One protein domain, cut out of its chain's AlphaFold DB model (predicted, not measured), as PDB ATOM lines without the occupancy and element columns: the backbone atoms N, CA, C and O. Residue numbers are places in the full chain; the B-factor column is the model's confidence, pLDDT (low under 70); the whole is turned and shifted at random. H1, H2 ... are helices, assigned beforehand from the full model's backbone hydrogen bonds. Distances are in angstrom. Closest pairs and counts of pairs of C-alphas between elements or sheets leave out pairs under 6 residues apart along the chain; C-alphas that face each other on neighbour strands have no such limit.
ATOM      1  N   GLN A 127     231.553 245.895 238.736       96.94
ATOM      2  CA  GLN A 127     230.902 246.426 237.541       96.94
ATOM      3  C   GLN A 127     230.484 245.313 236.565       96.94
ATOM      4  O   GLN A 127     229.310 245.203 236.236       96.94
ATOM      5  N   HIS A 128     231.413 244.429 236.182       96.81
ATOM      6  CA  HIS A 128     231.106 243.320 235.267       96.81
ATOM      7  C   HIS A 128     230.054 242.374 235.852       96.81
ATOM      8  O   HIS A 128     229.192 241.871 235.141       96.81
ATOM      9  N   LYS A 129     230.106 242.107 237.165       96.88
ATOM     10  CA  LYS A 129     229.079 241.278 237.815       96.88
ATOM     11  C   LYS A 129     227.698 241.917 237.699       96.88
ATOM     12  O   LYS A 129     226.750 241.183 237.459       96.88
ATOM     13  N   LEU A 130     227.597 243.236 237.874       97.19
ATOM     14  CA  LEU A 130     226.333 243.958 237.758       97.19
ATOM     15  C   LEU A 130     225.782 243.873 236.330       97.19
ATOM     16  O   LEU A 130     224.647 243.456 236.159       97.19
ATOM     17  N   GLU A 131     226.618 244.114 235.318       97.62
ATOM     18  CA  GLU A 131     226.235 243.989 233.900       97.62
ATOM     19  C   GLU A 131     225.709 242.583 233.553       97.62
ATOM     20  O   GLU A 131     224.721 242.430 232.834       97.62
ATOM     21  N   VAL A 132     226.343 241.537 234.097       97.50
ATOM     22  CA  VAL A 132     225.889 240.148 233.924       97.50
ATOM     23  C   VAL A 132     224.550 239.901 234.621       97.50
ATOM     24  O   VAL A 132     223.702 239.207 234.066       97.50
ATOM     25  N   ILE A 133     224.357 240.439 235.830       97.38
ATOM     26  CA  ILE A 133     223.100 240.305 236.577       97.38
ATOM     27  C   ILE A 133     221.964 241.041 235.849       97.38
ATOM     28  O   ILE A 133     220.891 240.472 235.679       97.38
ATOM     29  N   ASP A 134     222.194 242.266 235.380       97.44
ATOM     30  CA  ASP A 134     221.183 243.056 234.666       97.44
ATOM     31  C   ASP A 134     220.770 242.384 233.349       97.44
ATOM     32  O   ASP A 134     219.591 242.352 232.984       97.44
ATOM     33  N   TYR A 135     221.725 241.765 232.651       97.62
ATOM     34  CA  TYR A 135     221.411 240.936 231.493       97.62
ATOM     35  C   TYR A 135     220.589 239.697 231.869       97.62
ATOM     36  O   TYR A 135     219.604 239.390 231.205       97.62
ATOM     37  N   PHE A 136     220.970 238.998 232.939       97.19
ATOM     38  CA  PHE A 136     220.255 237.812 233.410       97.19
ATOM     39  C   PHE A 136     218.792 238.128 233.755       97.19
ATOM     40  O   PHE A 136     217.892 237.401 233.335       97.19
ATOM     41  N   ASP A 137     218.538 239.241 234.446       95.69
ATOM     42  CA  ASP A 137     217.180 239.648 234.817       95.69
ATOM     43  C   ASP A 137     216.354 240.134 233.611       95.69
ATOM     44  O   ASP A 137     215.154 239.870 233.555       95.69
ATOM     45  N   SER A 138     216.978 240.767 232.609       96.25
ATOM     46  CA  SER A 138     216.286 241.184 231.373       96.25
ATOM     47  C   SER A 138     215.953 240.032 230.415       96.25
ATOM     48  O   SER A 138     215.058 240.178 229.586       96.25
ATOM     49  N   HIS A 139     216.620 238.878 230.532       94.19
ATOM     50  CA  HIS A 139     216.455 237.725 229.631       94.19
ATOM     51  C   HIS A 139     215.771 236.548 230.337       94.19
ATOM     52  O   HIS A 139     216.249 235.414 230.303       94.19
ATOM     53  N   ALA A 140     214.656 236.835 231.018       92.69
ATOM     54  CA  ALA A 140     213.804 235.849 231.690       92.69
ATOM     55  C   ALA A 140     214.541 234.930 232.687       92.69
ATOM     56  O   ALA A 140     214.085 233.820 232.961       92.69
ATOM     57  N   LYS A 141     215.669 235.388 233.253       93.38
ATOM     58  CA  LYS A 141     216.508 234.611 234.178       93.38
ATOM     59  C   LYS A 141     217.044 233.314 233.567       93.38
ATOM     60  O   LYS A 141     217.290 232.340 234.283       93.38
ATOM     61  N   ASP A 142     217.274 233.298 232.254       96.12
ATOM     62  CA  ASP A 142     217.935 232.171 231.611       96.12
ATOM     63  C   ASP A 142     219.464 232.260 231.758       96.12
ATOM     64  O   ASP A 142     220.159 233.174 231.297       96.12
ATOM     65  N   ILE A 143     220.012 231.253 232.434       96.19
ATOM     66  CA  ILE A 143     221.440 231.145 232.702       96.19
ATOM     67  C   ILE A 143     222.240 230.767 231.450       96.19
ATOM     68  O   ILE A 143     223.416 231.125 231.345       96.19
ATOM     69  N   ASN A 144     221.639 230.030 230.513       95.50
ATOM     70  CA  ASN A 144     222.345 229.522 229.340       95.50
ATOM     71  C   ASN A 144     222.620 230.648 228.346       95.50
ATOM     72  O   ASN A 144     223.776 230.837 227.964       95.50
ATOM     73  N   THR A 145     221.604 231.453 228.031       96.69
ATOM     74  CA  THR A 145     221.750 232.664 227.206       96.69
ATOM     75  C   THR A 145     222.737 233.657 227.820       96.69
ATOM     76  O   THR A 145     223.590 234.209 227.121       96.69
ATOM     77  N   THR A 146     222.701 233.839 229.144       97.06
ATOM     78  CA  THR A 146     223.644 234.707 229.866       97.06
ATOM     79  C   THR A 146     225.087 234.226 229.730       97.06
ATOM     80  O   THR A 146     225.984 235.002 229.400       97.06
ATOM     81  N   VAL A 147     225.342 232.935 229.946       96.38
ATOM     82  CA  VAL A 147     226.692 232.385 229.782       96.38
ATOM     83  C   VAL A 147     227.149 232.431 228.330       96.38
ATOM     84  O   VAL A 147     228.307 232.757 228.089       96.38
ATOM     85  N   GLN A 148     226.267 232.151 227.373       96.00
ATOM     86  CA  GLN A 148     226.599 232.224 225.955       96.00
ATOM     87  C   GLN A 148     227.048 233.638 225.565       96.00
ATOM     88  O   GLN A 148     228.052 233.790 224.877       96.00
ATOM     89  N   LYS A 149     226.388 234.684 226.074       96.12
ATOM     90  CA  LYS A 149     226.781 236.069 225.785       96.12
ATOM     91  C   LYS A 149     228.138 236.455 226.382       96.12
ATOM     92  O   LYS A 149     228.979 237.009 225.683       96.12
ATOM     93  N   PHE A 150     228.356 236.204 227.675       95.44
ATOM     94  CA  PHE A 150     229.536 236.733 228.384       95.44
ATOM     95  C   PHE A 150     230.734 235.776 228.424       95.44
ATOM     96  O   PHE A 150     231.862 236.199 228.685       95.44
ATOM     97  N   TYR A 151     230.501 234.480 228.220       94.69
ATOM     98  CA  TYR A 151     231.455 233.421 228.545       94.69
ATOM     99  C   TYR A 151     231.475 232.273 227.518       94.69
ATOM    100  O   TYR A 151     231.928 231.183 227.858       94.69
ATOM    101  N   ALA A 152     231.047 232.504 226.268       94.56
ATOM    102  CA  ALA A 152     231.076 231.492 225.197       94.56
ATOM    103  C   ALA A 152     232.466 230.887 224.927       94.56
ATOM    104  O   ALA A 152     232.565 229.759 224.466       94.56
ATOM    105  N   HIS A 153     233.537 231.621 225.228       92.81
ATOM    106  CA  HIS A 153     234.921 231.187 225.018       92.81
ATOM    107  C   HIS A 153     235.458 230.261 226.124       92.81
ATOM    108  O   HIS A 153     236.611 229.838 226.061       92.81
ATOM    109  N   LEU A 154     234.686 230.010 227.186       92.00
ATOM    110  CA  LEU A 154     235.125 229.164 228.292       92.00
ATOM    111  C   LEU A 154     234.903 227.680 227.978       92.00
ATOM    112  O   LEU A 154     233.907 227.299 227.377       92.00
ATOM    113  N   ASP A 155     235.802 226.837 228.484       92.62
ATOM    114  CA  ASP A 155     235.638 225.380 228.491       92.62
ATOM    115  C   ASP A 155     234.336 224.954 229.215       92.62
ATOM    116  O   ASP A 155     233.954 225.613 230.195       92.62
ATOM    117  N   PRO A 156     233.652 223.858 228.822       91.69
ATOM    118  CA  PRO A 156     232.404 223.421 229.454       91.69
ATOM    119  C   PRO A 156     232.476 223.269 230.984       91.69
ATOM    120  O   PRO A 156     231.529 223.630 231.695       91.69
ATOM    121  N   MET A 157     233.613 222.819 231.531       90.06
ATOM    122  CA  MET A 157     233.801 222.705 232.983       90.06
ATOM    123  C   MET A 157     233.894 224.088 233.656       90.06
ATOM    124  O   MET A 157     233.352 224.330 234.748       90.06
ATOM    125  N   ALA A 158     234.553 225.036 232.985       90.19
ATOM    126  CA  ALA A 158     234.635 226.427 233.420       90.19
ATOM    127  C   ALA A 158     233.275 227.140 233.301       90.19
ATOM    128  O   ALA A 158     232.912 227.904 234.202       90.19
ATOM    129  N   ILE A 159     232.489 226.827 232.266       93.19
ATOM    130  CA  ILE A 159     231.104 227.279 232.093       93.19
ATOM    131  C   ILE A 159     230.244 226.839 233.281       93.19
ATOM    132  O   ILE A 159     229.607 227.685 233.912       93.19
ATOM    133  N   ALA A 160     230.259 225.555 233.654       93.06
ATOM    134  CA  ALA A 160     229.485 225.062 234.798       93.06
ATOM    135  C   ALA A 160     229.859 225.791 236.104       93.06
ATOM    136  O   ALA A 160     228.999 226.172 236.904       93.06
ATOM    137  N   SER A 161     231.153 226.063 236.300       92.69
ATOM    138  CA  SER A 161     231.641 226.854 237.435       92.69
ATOM    139  C   SER A 161     231.179 228.309 237.390       92.69
ATOM    140  O   SER A 161     230.869 228.881 238.439       92.69
ATOM    141  N   ARG A 162     231.083 228.903 236.198       93.81
ATOM    142  CA  ARG A 162     230.588 230.267 236.008       93.81
ATOM    143  C   ARG A 162     229.093 230.380 236.276       93.81
ATOM    144  O   ARG A 162     228.706 231.296 236.994       93.81
ATOM    145  N   LYS A 163     228.280 229.422 235.818       95.62
ATOM    146  CA  LYS A 163     226.840 229.356 236.140       95.62
ATOM    147  C   LYS A 163     226.618 229.426 237.655       95.62
ATOM    148  O   LYS A 163     225.881 230.276 238.145       95.62
ATOM    149  N   ARG A 164     227.365 228.619 238.423       95.31
ATOM    150  CA  ARG A 164     227.346 228.657 239.900       95.31
ATOM    151  C   ARG A 164     227.750 230.018 240.477       95.31
ATOM    152  O   ARG A 164     227.225 230.422 241.511       95.31
ATOM    153  N   GLN A 165     228.704 230.717 239.860       94.94
ATOM    154  CA  GLN A 165     229.108 232.054 240.304       94.94
ATOM    155  C   GLN A 165     228.040 233.108 240.024       94.94
ATOM    156  O   GLN A 165     227.802 233.932 240.899       94.94
ATOM    157  N   ILE A 166     227.386 233.054 238.864       96.00
ATOM    158  CA  ILE A 166     226.316 233.989 238.499       96.00
ATOM    159  C   ILE A 166     225.180 233.894 239.517       96.00
ATOM    160  O   ILE A 166     224.816 234.913 240.088       96.00
ATOM    161  N   TYR A 167     224.726 232.690 239.880       97.31
ATOM    162  CA  TYR A 167     223.720 232.539 240.942       97.31
ATOM    163  C   TYR A 167     224.164 233.130 242.288       97.31
ATOM    164  O   TYR A 167     223.374 233.763 242.990       97.31
ATOM    165  N   LYS A 168     225.445 232.982 242.653       96.06
ATOM    166  CA  LYS A 168     225.992 233.626 243.858       96.06
ATOM    167  C   LYS A 168     225.978 235.151 243.750       96.06
ATOM    168  O   LYS A 168     225.730 235.817 244.752       96.06
ATOM    169  N   TRP A 169     226.256 235.703 242.572       96.69
ATOM    170  CA  TRP A 169     226.206 237.144 242.329       96.69
ATOM    171  C   TRP A 169     224.773 237.665 242.381       96.69
ATOM    172  O   TRP A 169     224.532 238.621 243.103       96.69
ATOM    173  N   VAL A 170     223.817 236.973 241.755       96.88
ATOM    174  CA  VAL A 170     222.381 237.292 241.841       96.88
ATOM    175  C   VAL A 170     221.920 237.316 243.303       96.88
ATOM    176  O   VAL A 170     221.335 238.299 243.747       96.88
ATOM    177  N   LYS A 171     222.287 236.309 244.113       97.00
ATOM    178  CA  LYS A 171     221.978 236.297 245.558       97.00
ATOM    179  C   LYS A 171     222.619 237.459 246.333       97.00
ATOM    180  O   LYS A 171     222.122 237.845 247.384       97.00
ATOM    181  N   SER A 172     223.733 238.003 245.843       94.81
ATOM    182  CA  SER A 172     224.458 239.122 246.461       94.81
ATOM    183  C   SER A 172     224.298 240.444 245.701       94.81
ATOM    184  O   SER A 172     225.128 241.340 245.870       94.81
ATOM    185  N   ARG A 173     223.222 240.590 244.908       96.19
ATOM    186  CA  ARG A 173     222.953 241.760 244.054       96.19
ATOM    187  C   ARG A 173     223.040 243.084 244.817       96.19
ATOM    188  O   ARG A 173     223.818 243.939 244.415       96.19
ATOM    189  N   ALA A 174     222.368 243.202 245.964       95.94
ATOM    190  CA  ALA A 174     222.372 244.425 246.775       95.94
ATOM    191  C   ALA A 174     223.791 244.892 247.169       95.94
ATOM    192  O   ALA A 174     224.109 246.076 247.102       95.94
ATOM    193  N   LEU A 175     224.681 243.957 247.521       94.00
ATOM    194  CA  LEU A 175     226.079 244.279 247.830       94.00
ATOM    195  C   LEU A 175     226.834 244.725 246.576       94.00
ATOM    196  O   LEU A 175     227.668 245.623 246.638       94.00
ATOM    197  N   ILE A 176     226.588 244.076 245.439       95.94
ATOM    198  CA  ILE A 176     227.241 244.424 244.175       95.94
ATOM    199  C   ILE A 176     226.818 245.834 243.741       95.94
ATOM    200  O   ILE A 176     227.687 246.622 243.373       95.94
ATOM    201  N   GLU A 177     225.538 246.180 243.869       96.38
ATOM    202  CA  GLU A 177     225.006 247.524 243.609       96.38
ATOM    203  C   GLU A 177     225.613 248.575 244.554       96.38
ATOM    204  O   GLU A 177     226.116 249.597 244.084       96.38
ATOM    205  N   GLU A 178     225.682 248.295 245.864       94.38
ATOM    206  CA  GLU A 178     226.351 249.161 246.852       94.38
ATOM    207  C   GLU A 178     227.812 249.442 246.453       94.38
ATOM    208  O   GLU A 178     228.285 250.581 246.493       94.38
ATOM    209  N   MET A 179     228.540 248.406 246.027       93.94
ATOM    210  CA  MET A 179     229.934 248.535 245.599       93.94
ATOM    211  C   MET A 179     230.070 249.261 244.257       93.94
ATOM    212  O   MET A 179     231.078 249.935 244.035       93.94
ATOM    213  N   CYS A 180     229.083 249.155 243.369       94.69
ATOM    214  CA  CYS A 180     229.061 249.865 242.093       94.69
ATOM    215  C   CYS A 180     228.674 251.343 242.229       94.69
ATOM    216  O   CYS A 180     229.076 252.138 241.381       94.69
ATOM    217  N   PHE A 181     227.990 251.737 243.309       93.31
ATOM    218  CA  PHE A 181     227.606 253.131 243.563       93.31
ATOM    219  C   PHE A 181     228.802 254.100 243.545       93.31
ATOM    220  O   PHE A 181     228.684 255.240 243.097       93.31
ATOM    221  N   LYS A 182     229.987 253.659 243.998       90.38
ATOM    222  CA  LYS A 182     231.219 254.465 243.942       90.38
ATOM    223  C   LYS A 182     232.142 253.967 242.830       90.38
ATOM    224  O   LYS A 182     232.537 252.801 242.808       90.38
ATOM    225  N   LYS A 183     232.613 254.890 241.981       88.62
ATOM    226  CA  LYS A 183     233.562 254.601 240.882       88.62
ATOM    227  C   LYS A 183     234.849 253.908 241.346       88.62
ATOM    228  O   LYS A 183     235.430 253.108 240.628       88.62
ATOM    229  N   THR A 184     235.326 254.208 242.552       85.88
ATOM    230  CA  THR A 184     236.559 253.604 243.083       85.88
ATOM    231  C   THR A 184     236.375 252.151 243.522       85.88
ATOM    232  O   THR A 184     237.335 251.380 243.511       85.88
ATOM    233  N   THR A 185     235.163 251.759 243.921       90.75
ATOM    234  CA  THR A 185     234.855 250.402 244.390       90.75
ATOM    235  C   THR A 185     234.282 249.512 243.293       90.75
ATOM    236  O   THR A 185     234.464 248.299 243.374       90.75
ATOM    237  N   SER A 186     233.696 250.076 242.231       93.12
ATOM    238  CA  SER A 186     233.145 249.317 241.096       93.12
ATOM    239  C   SER A 186     234.198 248.454 240.382       93.12
ATOM    240  O   SER A 186     233.938 247.301 240.023       93.12
ATOM    241  N   HIS A 187     235.425 248.967 240.244       93.19
ATOM    242  CA  HIS A 187     236.552 248.253 239.634       93.19
ATOM    243  C   HIS A 187     237.215 247.228 240.570       93.19
ATOM    244  O   HIS A 187     238.106 246.486 240.151       93.19
ATOM    245  N   GLN A 188     236.800 247.144 241.837       92.56
ATOM    246  CA  GLN A 188     237.314 246.117 242.742       92.56
ATOM    247  C   GLN A 188     236.718 244.751 242.398       92.56
ATOM    248  O   GLN A 188     235.588 244.626 241.935       92.56
TER     249      GLN A 188
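What this domain is: This is residues 127 to 188 of the 263 residues of the protein "HTH CENPB-type domain-containing protein" of Albugo candida (UniProt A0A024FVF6). What does the longest helix, H3, do in this model? H3 runs along one side of the domain, and its residues 166 to 170 pack nearly at right angles on H1, the helix in the middle. H1 lies between H2, which folds back on it as a hairpin, and H4, while the short H5 sits at the far end beyond H4. What is the whole made of? The printed part has 62 residues with five named helices, in the order H1, H2, H3, H4, H5, and no named strand; its class is all helix. It is compact, with a radius of gyration of the C-alphas of 11.9 A, and spans 34 by 23 by 17 A.

Where its parts are: Where is the longest helix? H3 is residues 156 to 171, 23.1 A from first to last C-alpha, beginning at C-alpha 156 (232.404, 223.421, 229.454). Which helices come before it? H1 is residues 127 to 138, 16.7 A long, from C-alpha 127 at (230.902, 246.426, 237.541). H2 is residues 143 to 151, 11.1 A long. Which follow it? H4 is residues 173 to 180, 10.3 A long. H5 is residues 183 to 186, ending at C-alpha 186 (233.145, 249.317, 241.096).

How they stand to each other: What does H3 touch? Its residues 166 to 170 touch H1, about perpendicular at 85 degrees, with the C-alphas of Ile 133 and Val 170 closest at 6.1 A. Its residues 159 to 163 touch H2, only just about perpendicular at 71 degrees; the closest C-alphas, of Ile 143 and Lys 163, are 6.6 A apart. What else touches H1, the hub? H2 forms a helical hairpin with it, at a shallow tilt of 35.0 degrees, only just short of steep, the C-alphas of Phe 136 and Thr 146 being closest at 5.8 A. H4 touches H1 at a steep tilt of 40 degrees, opposite ways, with the C-alphas of Gln 127 and Cys 180 closest at 6.0 A. Where is H5? H5 and H4 only just touch, with 3 pairs of C-alphas within 8 A, and only at the corner; Cys 180 and Ser 186 have the closest C-alphas, 4.2 A apart. What do the backbones show? In H1, H2, H3 and H4 every O i to N i+4 pair is within hydrogen-bond range; H5 is too short for such a pair.

The domain as a whole: How far does it reach? The two C-alphas farthest apart are those of Pro 156 and Lys 182, at 34.3 A. Are there cuts or long links? The printed part has no cut, and its four links are tight. How sure is the model? The mean pLDDT of the printed part is 94.7, and no printed residue is under 70.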